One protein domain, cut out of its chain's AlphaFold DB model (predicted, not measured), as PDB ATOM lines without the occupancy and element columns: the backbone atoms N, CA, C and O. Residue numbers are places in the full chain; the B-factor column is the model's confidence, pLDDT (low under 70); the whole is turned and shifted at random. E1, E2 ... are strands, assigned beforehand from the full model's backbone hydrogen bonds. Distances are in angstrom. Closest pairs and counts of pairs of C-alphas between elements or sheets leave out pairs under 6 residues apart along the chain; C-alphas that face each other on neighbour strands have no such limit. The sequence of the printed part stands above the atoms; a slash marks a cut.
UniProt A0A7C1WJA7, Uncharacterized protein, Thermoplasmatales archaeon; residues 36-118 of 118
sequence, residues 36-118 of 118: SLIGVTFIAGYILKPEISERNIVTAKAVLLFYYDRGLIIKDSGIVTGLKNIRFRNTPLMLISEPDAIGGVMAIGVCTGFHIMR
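Overview. This is residues 36 to 118 of the 118 residues of an uncharacterized protein of Thermoplasmatales archaeon (UniProt A0A7C1WJA7). Four long, strongly bent strands, E1, E2, E3 and E5, make a small barrel: E1, E2 and E3 run side by side as a meander, each strand the antiparallel neighbour of the one before, and E5 closes the ring by pairing with E1 along its first part and with E3 along its last part. The short strand E4 lies beside E5, and the turns at residues 71 to 74 and 97 to 103 lie toward the two ends of the longest axis. The printed part has 83 residues with five named strands, E1 to E5 in order along the chain, and no named helix; the class is all strand, and the neighbour pairs are antiparallel. The whole is compact, with a radius of gyration of the C-alphas of 11.7 A and spans of 40 by 27 by 21 A.

Along the chain. E1 is residues 40 to 52, 18.8 A long, from C-alpha 40 at (197.342, 256.806, 225.342), and bends by 126 degrees at residue 49. E2, residues 57 to 70, is 19.6 A long and bends by 127 degrees at residue 61. E3, residues 75 to 89, is the longest strand by residues, 18.6 A from end to end, and bends by 133 degrees at residue 82. E4 is residues 94 to 96, 6.3 A long. E5, residues 104 to 117, is 18.8 A long, bends by 127 degrees at residue 112 and ends with C-alpha 117 at (196.319, 251.509, 208.505).

Arrangement. The five strands form one branched, twisted sheet. E1 and E2 are a hairpin, antiparallel at 174 degrees, with N 44 and O 66 2.9 A apart, within hydrogen-bond range. E2 and E3 are a hairpin at 166 degrees, with N 65 and O 80 at 2.8 A. On the other side of E1 from E2 lies E5, antiparallel at 115 degrees, with N 43 and O 109 at 2.9 A. The pairing of E5 is staggered: its residues 104 to 112 pair with E1, and 112 to 117 with E3, at 116 degrees, with N 115 and O 87 at 2.8 A. E4, the edge strand, forms a hairpin with E5 at 133 degrees, with N 95 and O 108 at 2.8 A. E4 is apart from E2 and from E3.

Size, cuts and confidence. The C-alphas of Ile 73 and Ala 101 are the two farthest apart, at 40.0 A. The printed part has no cut and ends at Arg 118, the chain's last residue. The link from E4 to E5, 7 residues, is short; the other links are tight, with 4 residues each. The mean pLDDT of the printed part is 84.8, and it is under 70 at residues 36 to 39, residues 70 to 75 and residue 118.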
ATOM      1  N   SER A  36     192.232 253.463 218.608       48.44
ATOM      2  CA  SER A  36     192.376 254.323 219.784       48.44
ATOM      3  C   SER A  36     191.977 255.761 219.435       48.44
ATOM      4  O   SER A  36     192.814 256.641 219.242       48.44
ATOM      5  N   LEU A  37     190.672 256.009 219.279       50.69
ATOM      6  CA  LEU A  37     190.138 257.359 219.035       50.69
ATOM      7  C   LEU A  37     190.356 258.288 220.245       50.69
ATOM      8  O   LEU A  37     190.438 259.502 220.074       50.69
ATOM      9  N   ILE A  38     190.485 257.726 221.456       56.62
ATOM     10  CA  ILE A  38     190.738 258.441 222.715       56.62
ATOM     11  C   ILE A  38     191.537 257.513 223.648       56.62
ATOM     12  O   ILE A  38     190.978 256.831 224.507       56.62
ATOM     13  N   GLY A  39     192.852 257.444 223.463       67.44
ATOM     14  CA  GLY A  39     193.707 256.592 224.282       67.44
ATOM     15  C   GLY A  39     195.180 256.954 224.167       67.44
ATOM     16  O   GLY A  39     195.631 257.580 223.202       67.44
ATOM     17  N   VAL A  40     195.901 256.629 225.234       85.38
ATOM     18  CA  VAL A  40     197.342 256.806 225.342       85.38
ATOM     19  C   VAL A  40     197.968 255.454 225.031       85.38
ATOM     20  O   VAL A  40     197.760 254.488 225.765       85.38
ATOM     21  N   THR A  41     198.737 255.392 223.951       88.31
ATOM     22  CA  THR A  41     199.353 254.158 223.470       88.31
ATOM     23  C   THR A  41     200.856 254.237 223.671       88.31
ATOM     24  O   THR A  41     201.507 255.187 223.243       88.31
ATOM     25  N   PHE A  42     201.429 253.242 224.332       89.81
ATOM     26  CA  PHE A  42     202.871 253.056 224.340       89.81
ATOM     27  C   PHE A  42     203.278 252.290 223.085       89.81
ATOM     28  O   PHE A  42     202.674 251.264 222.778       89.81
ATOM     29  N   ILE A  43     204.304 252.762 222.383       93.31
ATOM     30  CA  ILE A  43     204.901 252.058 221.249       93.31
ATOM     31  C   ILE A  43     206.408 251.907 221.444       93.31
ATOM     32  O   ILE A  43     207.053 252.775 222.030       93.31
ATOM     33  N   ALA A  44     206.969 250.806 220.953       93.81
ATOM     34  CA  ALA A  44     208.405 250.552 220.953       93.81
ATOM     35  C   ALA A  44     208.796 249.685 219.753       93.81
ATOM     36  O   ALA A  44     208.246 248.602 219.563       93.81
ATOM     37  N   GLY A  45     209.757 250.131 218.947       93.19
ATOM     38  CA  GLY A  45     210.282 249.333 217.841       93.19
ATOM     39  C   GLY A  45     210.836 250.166 216.692       93.19
ATOM     40  O   GLY A  45     211.249 251.306 216.885       93.19
ATOM     41  N   TYR A  46     210.852 249.574 215.502       93.50
ATOM     42  CA  TYR A  46     211.433 250.135 214.286       93.50
ATOM     43  C   TYR A  46     210.364 250.507 213.259       93.50
ATOM     44  O   TYR A  46     209.507 249.696 212.885       93.50
ATOM     45  N   ILE A  47     210.466 251.738 212.764       93.94
ATOM     46  CA  ILE A  47     209.624 252.316 211.718       93.94
ATOM     47  C   ILE A  47     210.497 252.799 210.556       93.94
ATOM     48  O   ILE A  47     211.662 253.130 210.741       93.94
ATOM     49  N   LEU A  48     209.946 252.851 209.350       93.44
ATOM     50  CA  LEU A  48     210.617 253.354 208.152       93.44
ATOM     51  C   LEU A  48     209.901 254.586 207.623       93.44
ATOM     52  O   LEU A  48     208.668 254.639 207.642       93.44
ATOM     53  N   LYS A  49     210.695 255.518 207.082       86.94
ATOM     54  CA  LYS A  49     210.219 256.736 206.405       86.94
ATOM     55  C   LYS A  49     209.170 257.500 207.235       86.94
ATOM     56  O   LYS A  49     208.039 257.643 206.778       86.94
ATOM     57  N   PRO A  50     209.495 257.938 208.465       90.25
ATOM     58  CA  PRO A  50     208.561 258.741 209.237       90.25
ATOM     59  C   PRO A  50     208.360 260.111 208.581       90.25
ATOM     60  O   PRO A  50     209.305 260.877 208.413       90.25
ATOM     61  N   GLU A  51     207.115 260.429 208.258       90.31
ATOM     62  CA  GLU A  51     206.681 261.738 207.777       90.31
ATOM     63  C   GLU A  51     205.920 262.451 208.896       90.31
ATOM     64  O   GLU A  51     204.935 261.927 209.425       90.31
ATOM     65  N   ILE A  52     206.385 263.645 209.275       88.38
ATOM     66  CA  ILE A  52     205.774 264.455 210.334       88.38
ATOM     67  C   ILE A  52     205.021 265.614 209.683       88.38
ATOM     68  O   ILE A  52     205.625 266.489 209.070       88.38
ATOM     69  N   SER A  53     203.696 265.626 209.828       86.81
ATOM     70  CA  SER A  53     202.855 266.745 209.377       86.81
ATOM     71  C   SER A  53     202.833 267.903 210.382       86.81
ATOM     72  O   SER A  53     203.161 267.729 211.558       86.81
ATOM     73  N   GLU A  54     202.322 269.063 209.955       77.75
ATOM     74  CA  GLU A  54     202.184 270.284 210.773       77.75
ATOM     75  C   GLU A  54     201.404 270.091 212.088       77.75
ATOM     76  O   GLU A  54     201.562 270.858 213.034       77.75
ATOM     77  N   ARG A  55     200.579 269.039 212.198       80.19
ATOM     78  CA  ARG A  55     199.812 268.716 213.415       80.19
ATOM     79  C   ARG A  55     200.528 267.739 214.352       80.19
ATOM     80  O   ARG A  55     199.874 267.123 215.196       80.19
ATOM     81  N   ASN A  56     201.841 267.559 214.192       86.12
ATOM     82  CA  ASN A  56     202.637 266.537 214.878       86.12
ATOM     83  C   ASN A  56     202.096 265.115 214.661       86.12
ATOM     84  O   ASN A  56     202.265 264.245 215.512       86.12
ATOM     85  N   ILE A  57     201.421 264.866 213.538       90.12
ATOM     86  CA  ILE A  57     200.998 263.513 213.170       90.12
ATOM     87  C   ILE A  57     202.154 262.873 212.413       90.12
ATOM     88  O   ILE A  57     202.573 263.409 211.386       90.12
ATOM     89  N   VAL A  58     202.638 261.752 212.938       91.62
ATOM     90  CA  VAL A  58     203.656 260.894 212.342       91.62
ATOM     91  C   VAL A  58     202.950 259.807 211.554       91.62
ATOM     92  O   VAL A  58     202.111 259.089 212.103       91.62
ATOM     93  N   THR A  59     203.308 259.678 210.283       93.38
ATOM     94  CA  THR A  59     202.923 258.550 209.432       93.38
ATOM     95  C   THR A  59     204.188 257.802 209.042       93.38
ATOM     96  O   THR A  59     205.171 258.426 208.657       93.38
ATOM     97  N   ALA A  60     204.207 256.481 209.194       93.56
ATOM     98  CA  ALA A  60     205.394 255.673 208.918       93.56
ATOM     99  C   ALA A  60     205.010 254.239 208.539       93.56
ATOM    100  O   ALA A  60     203.847 253.851 208.648       93.56
ATOM    101  N   LYS A  61     205.993 253.424 208.144       93.00
ATOM    102  CA  LYS A  61     205.817 251.973 207.973       93.00
ATOM    103  C   LYS A  61     206.423 251.213 209.144       93.00
ATOM    104  O   LYS A  61     207.614 251.348 209.397       93.00
ATOM    105  N   ALA A  62     205.642 250.394 209.838       91.31
ATOM    106  CA  ALA A  62     206.132 249.557 210.930       91.31
ATOM    107  C   ALA A  62     206.891 248.340 210.384       91.31
ATOM    108  O   ALA A  62     206.304 247.466 209.744       91.31
ATOM    109  N   VAL A  63     208.194 248.257 210.660       89.94
ATOM    110  CA  VAL A  63     208.990 247.047 210.388       89.94
ATOM    111  C   VAL A  63     208.683 246.007 211.460       89.94
ATOM    112  O   VAL A  63     208.270 244.888 211.156       89.94
ATOM    113  N   LEU A  64     208.847 246.429 212.713       89.50
ATOM    114  CA  LEU A  64     208.545 245.680 213.922       89.50
ATOM    115  C   LEU A  64     208.222 246.698 215.013       89.50
ATOM    116  O   LEU A  64     209.124 247.392 215.476       89.50
ATOM    117  N   LEU A  65     206.961 246.806 215.413       90.12
ATOM    118  CA  LEU A  65     206.522 247.770 216.416       90.12
ATOM    119  C   LEU A  65     205.620 247.091 217.440       90.12
ATOM    120  O   LEU A  65     204.515 246.663 217.118       90.12
ATOM    121  N   PHE A  66     206.079 247.025 218.680       91.38
ATOM    122  CA  PHE A  66     205.253 246.639 219.814       91.38
ATOM    123  C   PHE A  66     204.371 247.818 220.196       91.38
ATOM    124  O   PHE A  66     204.852 248.952 220.252       91.38
ATOM    125  N   TYR A  67     203.100 247.554 220.479       90.88
ATOM    126  CA  TYR A  67     202.189 248.564 220.991       90.88
ATOM    127  C   TYR A  67     201.401 248.037 222.186       90.88
ATOM    128  O   TYR A  67     201.097 246.848 222.291       90.88
ATOM    129  N   TYR A  68     201.081 248.951 223.090       87.06
ATOM    130  CA  TYR A  68     200.248 248.712 224.253       87.06
ATOM    131  C   TYR A  68     199.345 249.922 224.465       87.06
ATOM    132  O   TYR A  68     199.805 250.997 224.855       87.06
ATOM    133  N   ASP A  69     198.059 249.753 224.185       84.62
ATOM    134  CA  ASP A  69     197.044 250.769 224.398       84.62
ATOM    135  C   ASP A  69     196.366 250.559 225.756       84.62
ATOM    136  O   ASP A  69     195.681 249.559 225.986       84.62
ATOM    137  N   ARG A  70     196.539 251.525 226.667       67.50
ATOM    138  CA  ARG A  70     195.735 251.619 227.897       67.50
ATOM    139  C   ARG A  70     194.524 252.508 227.660       67.50
ATOM    140  O   ARG A  70     194.291 253.450 228.422       67.50
ATOM    141  N   GLY A  71     193.766 252.230 226.607       63.84
ATOM    142  CA  GLY A  71     192.521 252.931 226.347       63.84
ATOM    143  C   GLY A  71     191.619 252.924 227.587       63.84
ATOM    144  O   GLY A  71     191.614 251.979 228.381       63.84
ATOM    145  N   LEU A  72     190.846 254.000 227.759       56.81
ATOM    146  CA  LEU A  72     189.850 254.119 228.834       56.81
ATOM    147  C   LEU A  72     188.769 253.028 228.743       56.81
ATOM    148  O   LEU A  72     188.196 252.649 229.760       56.81
ATOM    149  N   ILE A  73     188.500 252.543 227.526       57.34
ATOM    150  CA  ILE A  73     187.406 251.615 227.209       57.34
ATOM    151  C   ILE A  73     187.944 250.218 226.873       57.34
ATOM    152  O   ILE A  73     187.379 249.221 227.314       57.34
ATOM    153  N   ILE A  74     189.044 250.131 226.120       58.91
ATOM    154  CA  ILE A  74     189.627 248.866 225.657       58.91
ATOM    155  C   ILE A  74     191.125 248.887 225.949       58.91
ATOM    156  O   ILE A  74     191.807 249.868 225.654       58.91
ATOM    157  N   LYS A  75     191.628 247.797 226.533       68.38
ATOM    158  CA  LYS A  75     193.064 247.528 226.631       68.38
ATOM    159  C   LYS A  75     193.435 246.616 225.472       68.38
ATOM    160  O   LYS A  75     192.868 245.531 225.378       68.38
ATOM    161  N   ASP A  76     194.371 247.045 224.637       76.88
ATOM    162  CA  ASP A  76     194.880 246.228 223.535       76.88
ATOM    163  C   ASP A  76     196.409 246.228 223.518       76.88
ATOM    164  O   ASP A  76     197.063 247.176 223.957       76.88
ATOM    165  N   SER A  77     196.994 245.137 223.043       85.12
ATOM    166  CA  SER A  77     198.437 244.986 222.934       85.12
ATOM    167  C   SER A  77     198.784 244.066 221.785       85.12
ATOM    168  O   SER A  77     198.161 243.018 221.622       85.12
ATOM    169  N   GLY A  78     199.835 244.394 221.050       87.00
ATOM    170  CA  GLY A  78     200.241 243.555 219.940       87.00
ATOM    171  C   GLY A  78     201.560 243.967 219.322       87.00
ATOM    172  O   GLY A  78     202.291 244.825 219.824       87.00
ATOM    173  N   ILE A  79     201.859 243.311 218.205       85.12
ATOM    174  CA  ILE A  79     203.054 243.554 217.408       85.12
ATOM    175  C   ILE A  79     202.612 243.852 215.980       85.12
ATOM    176  O   ILE A  79     201.931 243.049 215.342       85.12
ATOM    177  N   VAL A  80     203.023 245.004 215.464       85.50
ATOM    178  CA  VAL A  80     202.859 245.383 214.063       85.50
ATOM    179  C   VAL A  80     204.120 244.987 213.312       85.50
ATOM    180  O   VAL A  80     205.210 245.462 213.629       85.50
ATOM    181  N   THR A  81     203.977 244.127 212.312       86.44
ATOM    182  CA  THR A  81     205.079 243.679 211.454       86.44
ATOM    183  C   THR A  81     204.701 243.786 209.980       86.44
ATOM    184  O   THR A  81     203.526 243.949 209.637       86.44
ATOM    185  N   GLY A  82     205.700 243.685 209.100       84.62
ATOM    186  CA  GLY A  82     205.469 243.530 207.660       84.62
ATOM    187  C   GLY A  82     205.212 244.835 206.907       84.62
ATOM    188  O   GLY A  82     204.486 244.828 205.920       84.62
ATOM    189  N   LEU A  83     205.803 245.951 207.350       89.06
ATOM    190  CA  LEU A  83     205.730 247.259 206.680       89.06
ATOM    191  C   LEU A  83     204.320 247.856 206.604       89.06
ATOM    192  O   LEU A  83     204.048 248.681 205.728       89.06
ATOM    193  N   LYS A  84     203.438 247.474 207.535       89.75
ATOM    194  CA  LYS A  84     202.109 248.079 207.663       89.75
ATOM    195  C   LYS A  84     202.238 249.572 207.918       89.75
ATOM    196  O   LYS A  84     203.108 250.009 208.676       89.75
ATOM    197  N   ASN A  85     201.360 250.351 207.302       92.19
ATOM    198  CA  ASN A  85     201.328 251.779 207.550       92.19
ATOM    199  C   ASN A  85     200.794 252.018 208.966       92.19
ATOM    200  O   ASN A  85     199.837 251.384 209.401       92.19
ATOM    201  N   ILE A  86     201.414 252.933 209.693       92.12
ATOM    202  CA  ILE A  86     200.976 253.355 211.017       92.12
ATOM    203  C   ILE A  86     200.857 254.868 211.047       92.12
ATOM    204  O   ILE A  86     201.565 255.583 210.332       92.12
ATOM    205  N   ARG A  87     199.979 255.355 211.912       93.06
ATOM    206  CA  ARG A  87     199.772 256.772 212.156       93.06
ATOM    207  C   ARG A  87     199.621 257.005 213.646       93.06
ATOM    208  O   ARG A  87     198.869 256.292 214.297       93.06
ATOM    209  N   PHE A  88     200.301 258.008 214.177       91.38
ATOM    210  CA  PHE A  88     200.122 258.434 215.561       91.38
ATOM    211  C   PHE A  88     200.451 259.909 215.732       91.38
ATOM    212  O   PHE A  88     201.185 260.499 214.942       91.38
ATOM    213  N   ARG A  89     199.920 260.529 216.782       90.50
ATOM    214  CA  ARG A  89     200.321 261.874 217.185       90.50
ATOM    215  C   ARG A  89     201.575 261.791 218.047       90.50
ATOM    216  O   ARG A  89     201.579 261.137 219.091       90.50
ATOM    217  N   ASN A  90     202.628 262.472 217.611       88.12
ATOM    218  CA  ASN A  90     203.856 262.624 218.368       88.12
ATOM    219  C   ASN A  90     203.580 263.419 219.647       88.12
ATOM    220  O   ASN A  90     202.909 264.454 219.611       88.12
ATOM    221  N   THR A  91     204.118 262.958 220.771       87.31
ATOM    222  CA  THR A  91     204.026 263.668 222.051       87.31
ATOM    223  C   THR A  91     205.432 263.942 222.586       87.31
ATOM    224  O   THR A  91     206.390 263.320 222.131       87.31
ATOM    225  N   PRO A  92     205.596 264.817 223.592       84.38
ATOM    226  CA  PRO A  92     206.899 265.040 224.223       84.38
ATOM    227  C   PRO A  92     207.519 263.791 224.879       84.38
ATOM    228  O   PRO A  92     208.700 263.804 225.213       84.38
ATOM    229  N   LEU A  93     206.727 262.733 225.093       85.50
ATOM    230  CA  LEU A  93     207.160 261.461 225.679       85.50
ATOM    231  C   LEU A  93     207.537 260.414 224.623       85.50
ATOM    232  O   LEU A  93     207.855 259.282 224.981       85.50
ATOM    233  N   MET A  94     207.486 260.771 223.339       90.06
ATOM    234  CA  MET A  94     208.004 259.961 222.245       90.06
ATOM    235  C   MET A  94     209.461 260.315 221.969       90.06
ATOM    236  O   MET A  94     209.816 261.478 221.771       90.06
ATOM    237  N   LEU A  95     210.295 259.287 221.883       89.69
ATOM    238  CA  LEU A  95     211.630 259.367 221.324       89.69
ATOM    239  C   LEU A  95     211.606 258.727 219.939       89.69
ATOM    240  O   LEU A  95     211.227 257.567 219.779       89.69
ATOM    241  N   ILE A  96     212.019 259.508 218.950       90.19
ATOM    242  CA  ILE A  96     212.193 259.087 217.565       90.19
ATOM    243  C   ILE A  96     213.669 259.322 217.252       90.19
ATOM    244  O   ILE A  96     214.152 260.447 217.406       90.19
ATOM    245  N   SER A  97     214.406 258.258 216.930       88.62
ATOM    246  CA  SER A  97     215.836 258.355 216.631       88.62
ATOM    247  C   SER A  97     216.094 259.040 215.291       88.62
ATOM    248  O   SER A  97     215.191 259.231 214.477       88.62
ATOM    249  N   GLU A  98     217.357 259.361 215.035       87.38
ATOM    250  CA  GLU A  98     217.798 259.666 213.676       87.38
ATOM    251  C   GLU A  98     217.687 258.409 212.787       87.38
ATOM    252  O   GLU A  98     217.748 257.289 213.317       87.38
ATOM    253  N   PRO A  99     217.488 258.572 211.466       87.75
ATOM    254  CA  PRO A  99     217.458 257.454 210.529       87.75
ATOM    255  C   PRO A  99     218.812 256.744 210.431       87.75
ATOM    256  O   PRO A  99     219.856 257.389 210.353       87.75
ATOM    257  N   ASP A 100     218.787 255.415 210.388       84.88
ATOM    258  CA  ASP A 100     219.947 254.588 210.064       84.88
ATOM    259  C   ASP A 100     220.248 254.583 208.545       84.88
ATOM    260  O   ASP A 100     219.586 255.249 207.742       84.88
ATOM    261  N   ALA A 101     221.245 253.796 208.127       80.12
ATOM    262  CA  ALA A 101     221.671 253.695 206.728       80.12
ATOM    263  C   ALA A 101     220.582 253.187 205.759       80.12
ATOM    264  O   ALA A 101     220.687 253.409 204.553       80.12
ATOM    265  N   ILE A 102     219.542 252.516 206.263       81.25
ATOM    266  CA  ILE A 102     218.403 252.022 205.477       81.25
ATOM    267  C   ILE A 102     217.148 252.894 205.668       81.25
ATOM    268  O   ILE A 102     216.070 252.552 205.177       81.25
ATOM    269  N   GLY A 103     217.281 254.038 206.349       80.75
ATOM    270  CA  GLY A 103     216.188 254.958 206.663       80.75
ATOM    271  C   GLY A 103     215.272 254.469 207.791       80.75
ATOM    272  O   GLY A 103     214.162 254.990 207.950       80.75
ATOM    273  N   GLY A 104     215.706 253.446 208.529       87.38
ATOM    274  CA  GLY A 104     215.063 252.881 209.705       87.38
ATOM    275  C   GLY A 104     215.224 253.797 210.906       87.38
ATOM    276  O   GLY A 104     216.280 254.369 211.149       87.38
ATOM    277  N   VAL A 105     214.146 253.958 211.655       92.19
ATOM    278  CA  VAL A 105     214.068 254.852 212.802       92.19
ATOM    279  C   VAL A 105     213.500 254.078 213.975       92.19
ATOM    280  O   VAL A 105     212.463 253.421 213.864       92.19
ATOM    281  N   MET A 106     214.166 254.166 215.120       91.81
ATOM    282  CA  MET A 106     213.644 253.630 216.365       91.81
ATOM    283  C   MET A 106     212.623 254.614 216.941       91.81
ATOM    284  O   MET A 106     212.937 255.783 217.170       91.81
ATOM    285  N   ALA A 107     211.411 254.132 217.196       92.56
ATOM    286  CA  ALA A 107     210.348 254.874 217.858       92.56
ATOM    287  C   ALA A 107     210.014 254.188 219.183       92.56
ATOM    288  O   ALA A 107     209.614 253.024 219.201       92.56
ATOM    289  N   ILE A 108     210.184 254.906 220.292       93.81
ATOM    290  CA  ILE A 108     209.871 254.413 221.632       93.81
ATOM    291  C   ILE A 108     209.232 255.509 222.472       93.81
ATOM    292  O   ILE A 108     209.734 256.629 222.533       93.81
ATOM    293  N   GLY A 109     208.142 255.188 223.157       91.62
ATOM    294  CA  GLY A 109     207.505 256.105 224.088       91.62
ATOM    295  C   GLY A 109     205.995 256.107 223.971       91.62
ATOM    296  O   GLY A 109     205.382 255.126 223.563       91.62
ATOM    297  N   VAL A 110     205.397 257.217 224.384       89.88
ATOM    298  CA  VAL A 110     203.948 257.337 224.531       89.88
ATOM    299  C   VAL A 110     203.364 258.247 223.457       89.88
ATOM    300  O   VAL A 110     203.700 259.425 223.401       89.88
ATOM    301  N   CYS A 111     202.444 257.739 222.645       90.00
ATOM    302  CA  CYS A 111     201.718 258.492 221.630       90.00
ATOM    303  C   CYS A 111     200.201 258.488 221.880       90.00
ATOM    304  O   CYS A 111     199.693 257.832 222.790       90.00
ATOM    305  N   THR A 112     199.469 259.270 221.089       88.69
ATOM    306  CA  THR A 112     197.998 259.267 221.084       88.69
ATOM    307  C   THR A 112     197.473 259.119 219.666       88.69
ATOM    308  O   THR A 112     198.175 259.442 218.703       88.69
ATOM    309  N   GLY A 113     196.241 258.624 219.520       86.44
ATOM    310  CA  GLY A 113     195.654 258.383 218.201       86.44
ATOM    311  C   GLY A 113     196.492 257.406 217.377       86.44
ATOM    312  O   GLY A 113     196.761 257.679 216.207       86.44
ATOM    313  N   PHE A 114     196.995 256.342 218.015       88.94
ATOM    314  CA  PHE A 114     197.727 255.286 217.328       88.94
ATOM    315  C   PHE A 114     196.756 254.471 216.475       88.94
ATOM    316  O   PHE A 114     195.734 253.987 216.959       88.94
ATOM    317  N   HIS A 115     197.089 254.340 215.196       87.88
ATOM    318  CA  HIS A 115     196.315 253.607 214.210       87.88
ATOM    319  C   HIS A 115     197.253 252.802 213.322       87.88
ATOM    320  O   HIS A 115     198.249 253.324 212.818       87.88
ATOM    321  N   ILE A 116     196.893 251.548 213.090       89.44
ATOM    322  CA  ILE A 116     197.502 250.705 212.065       89.44
ATOM    323  C   ILE A 116     196.583 250.819 210.855       89.44
ATOM    324  O   ILE A 116     195.412 250.499 210.974       89.44
ATOM    325  N   MET A 117     197.086 251.331 209.737       83.88
ATOM    326  CA  MET A 117     196.319 251.509 208.505       83.88
ATOM    327  C   MET A 117     196.542 250.296 207.597       83.88
ATOM    328  O   MET A 117     197.686 249.858 207.420       83.88
ATOM    329  N   ARG A 118     195.446 249.761 207.052       65.31
ATOM    330  CA  ARG A 118     195.449 248.679 206.055       65.31
ATOM    331  C   ARG A 118     196.224 249.021 204.784       65.31
ATOM    332  O   ARG A 118     196.200 250.197 204.355       65.31
TER     333      ARG A 118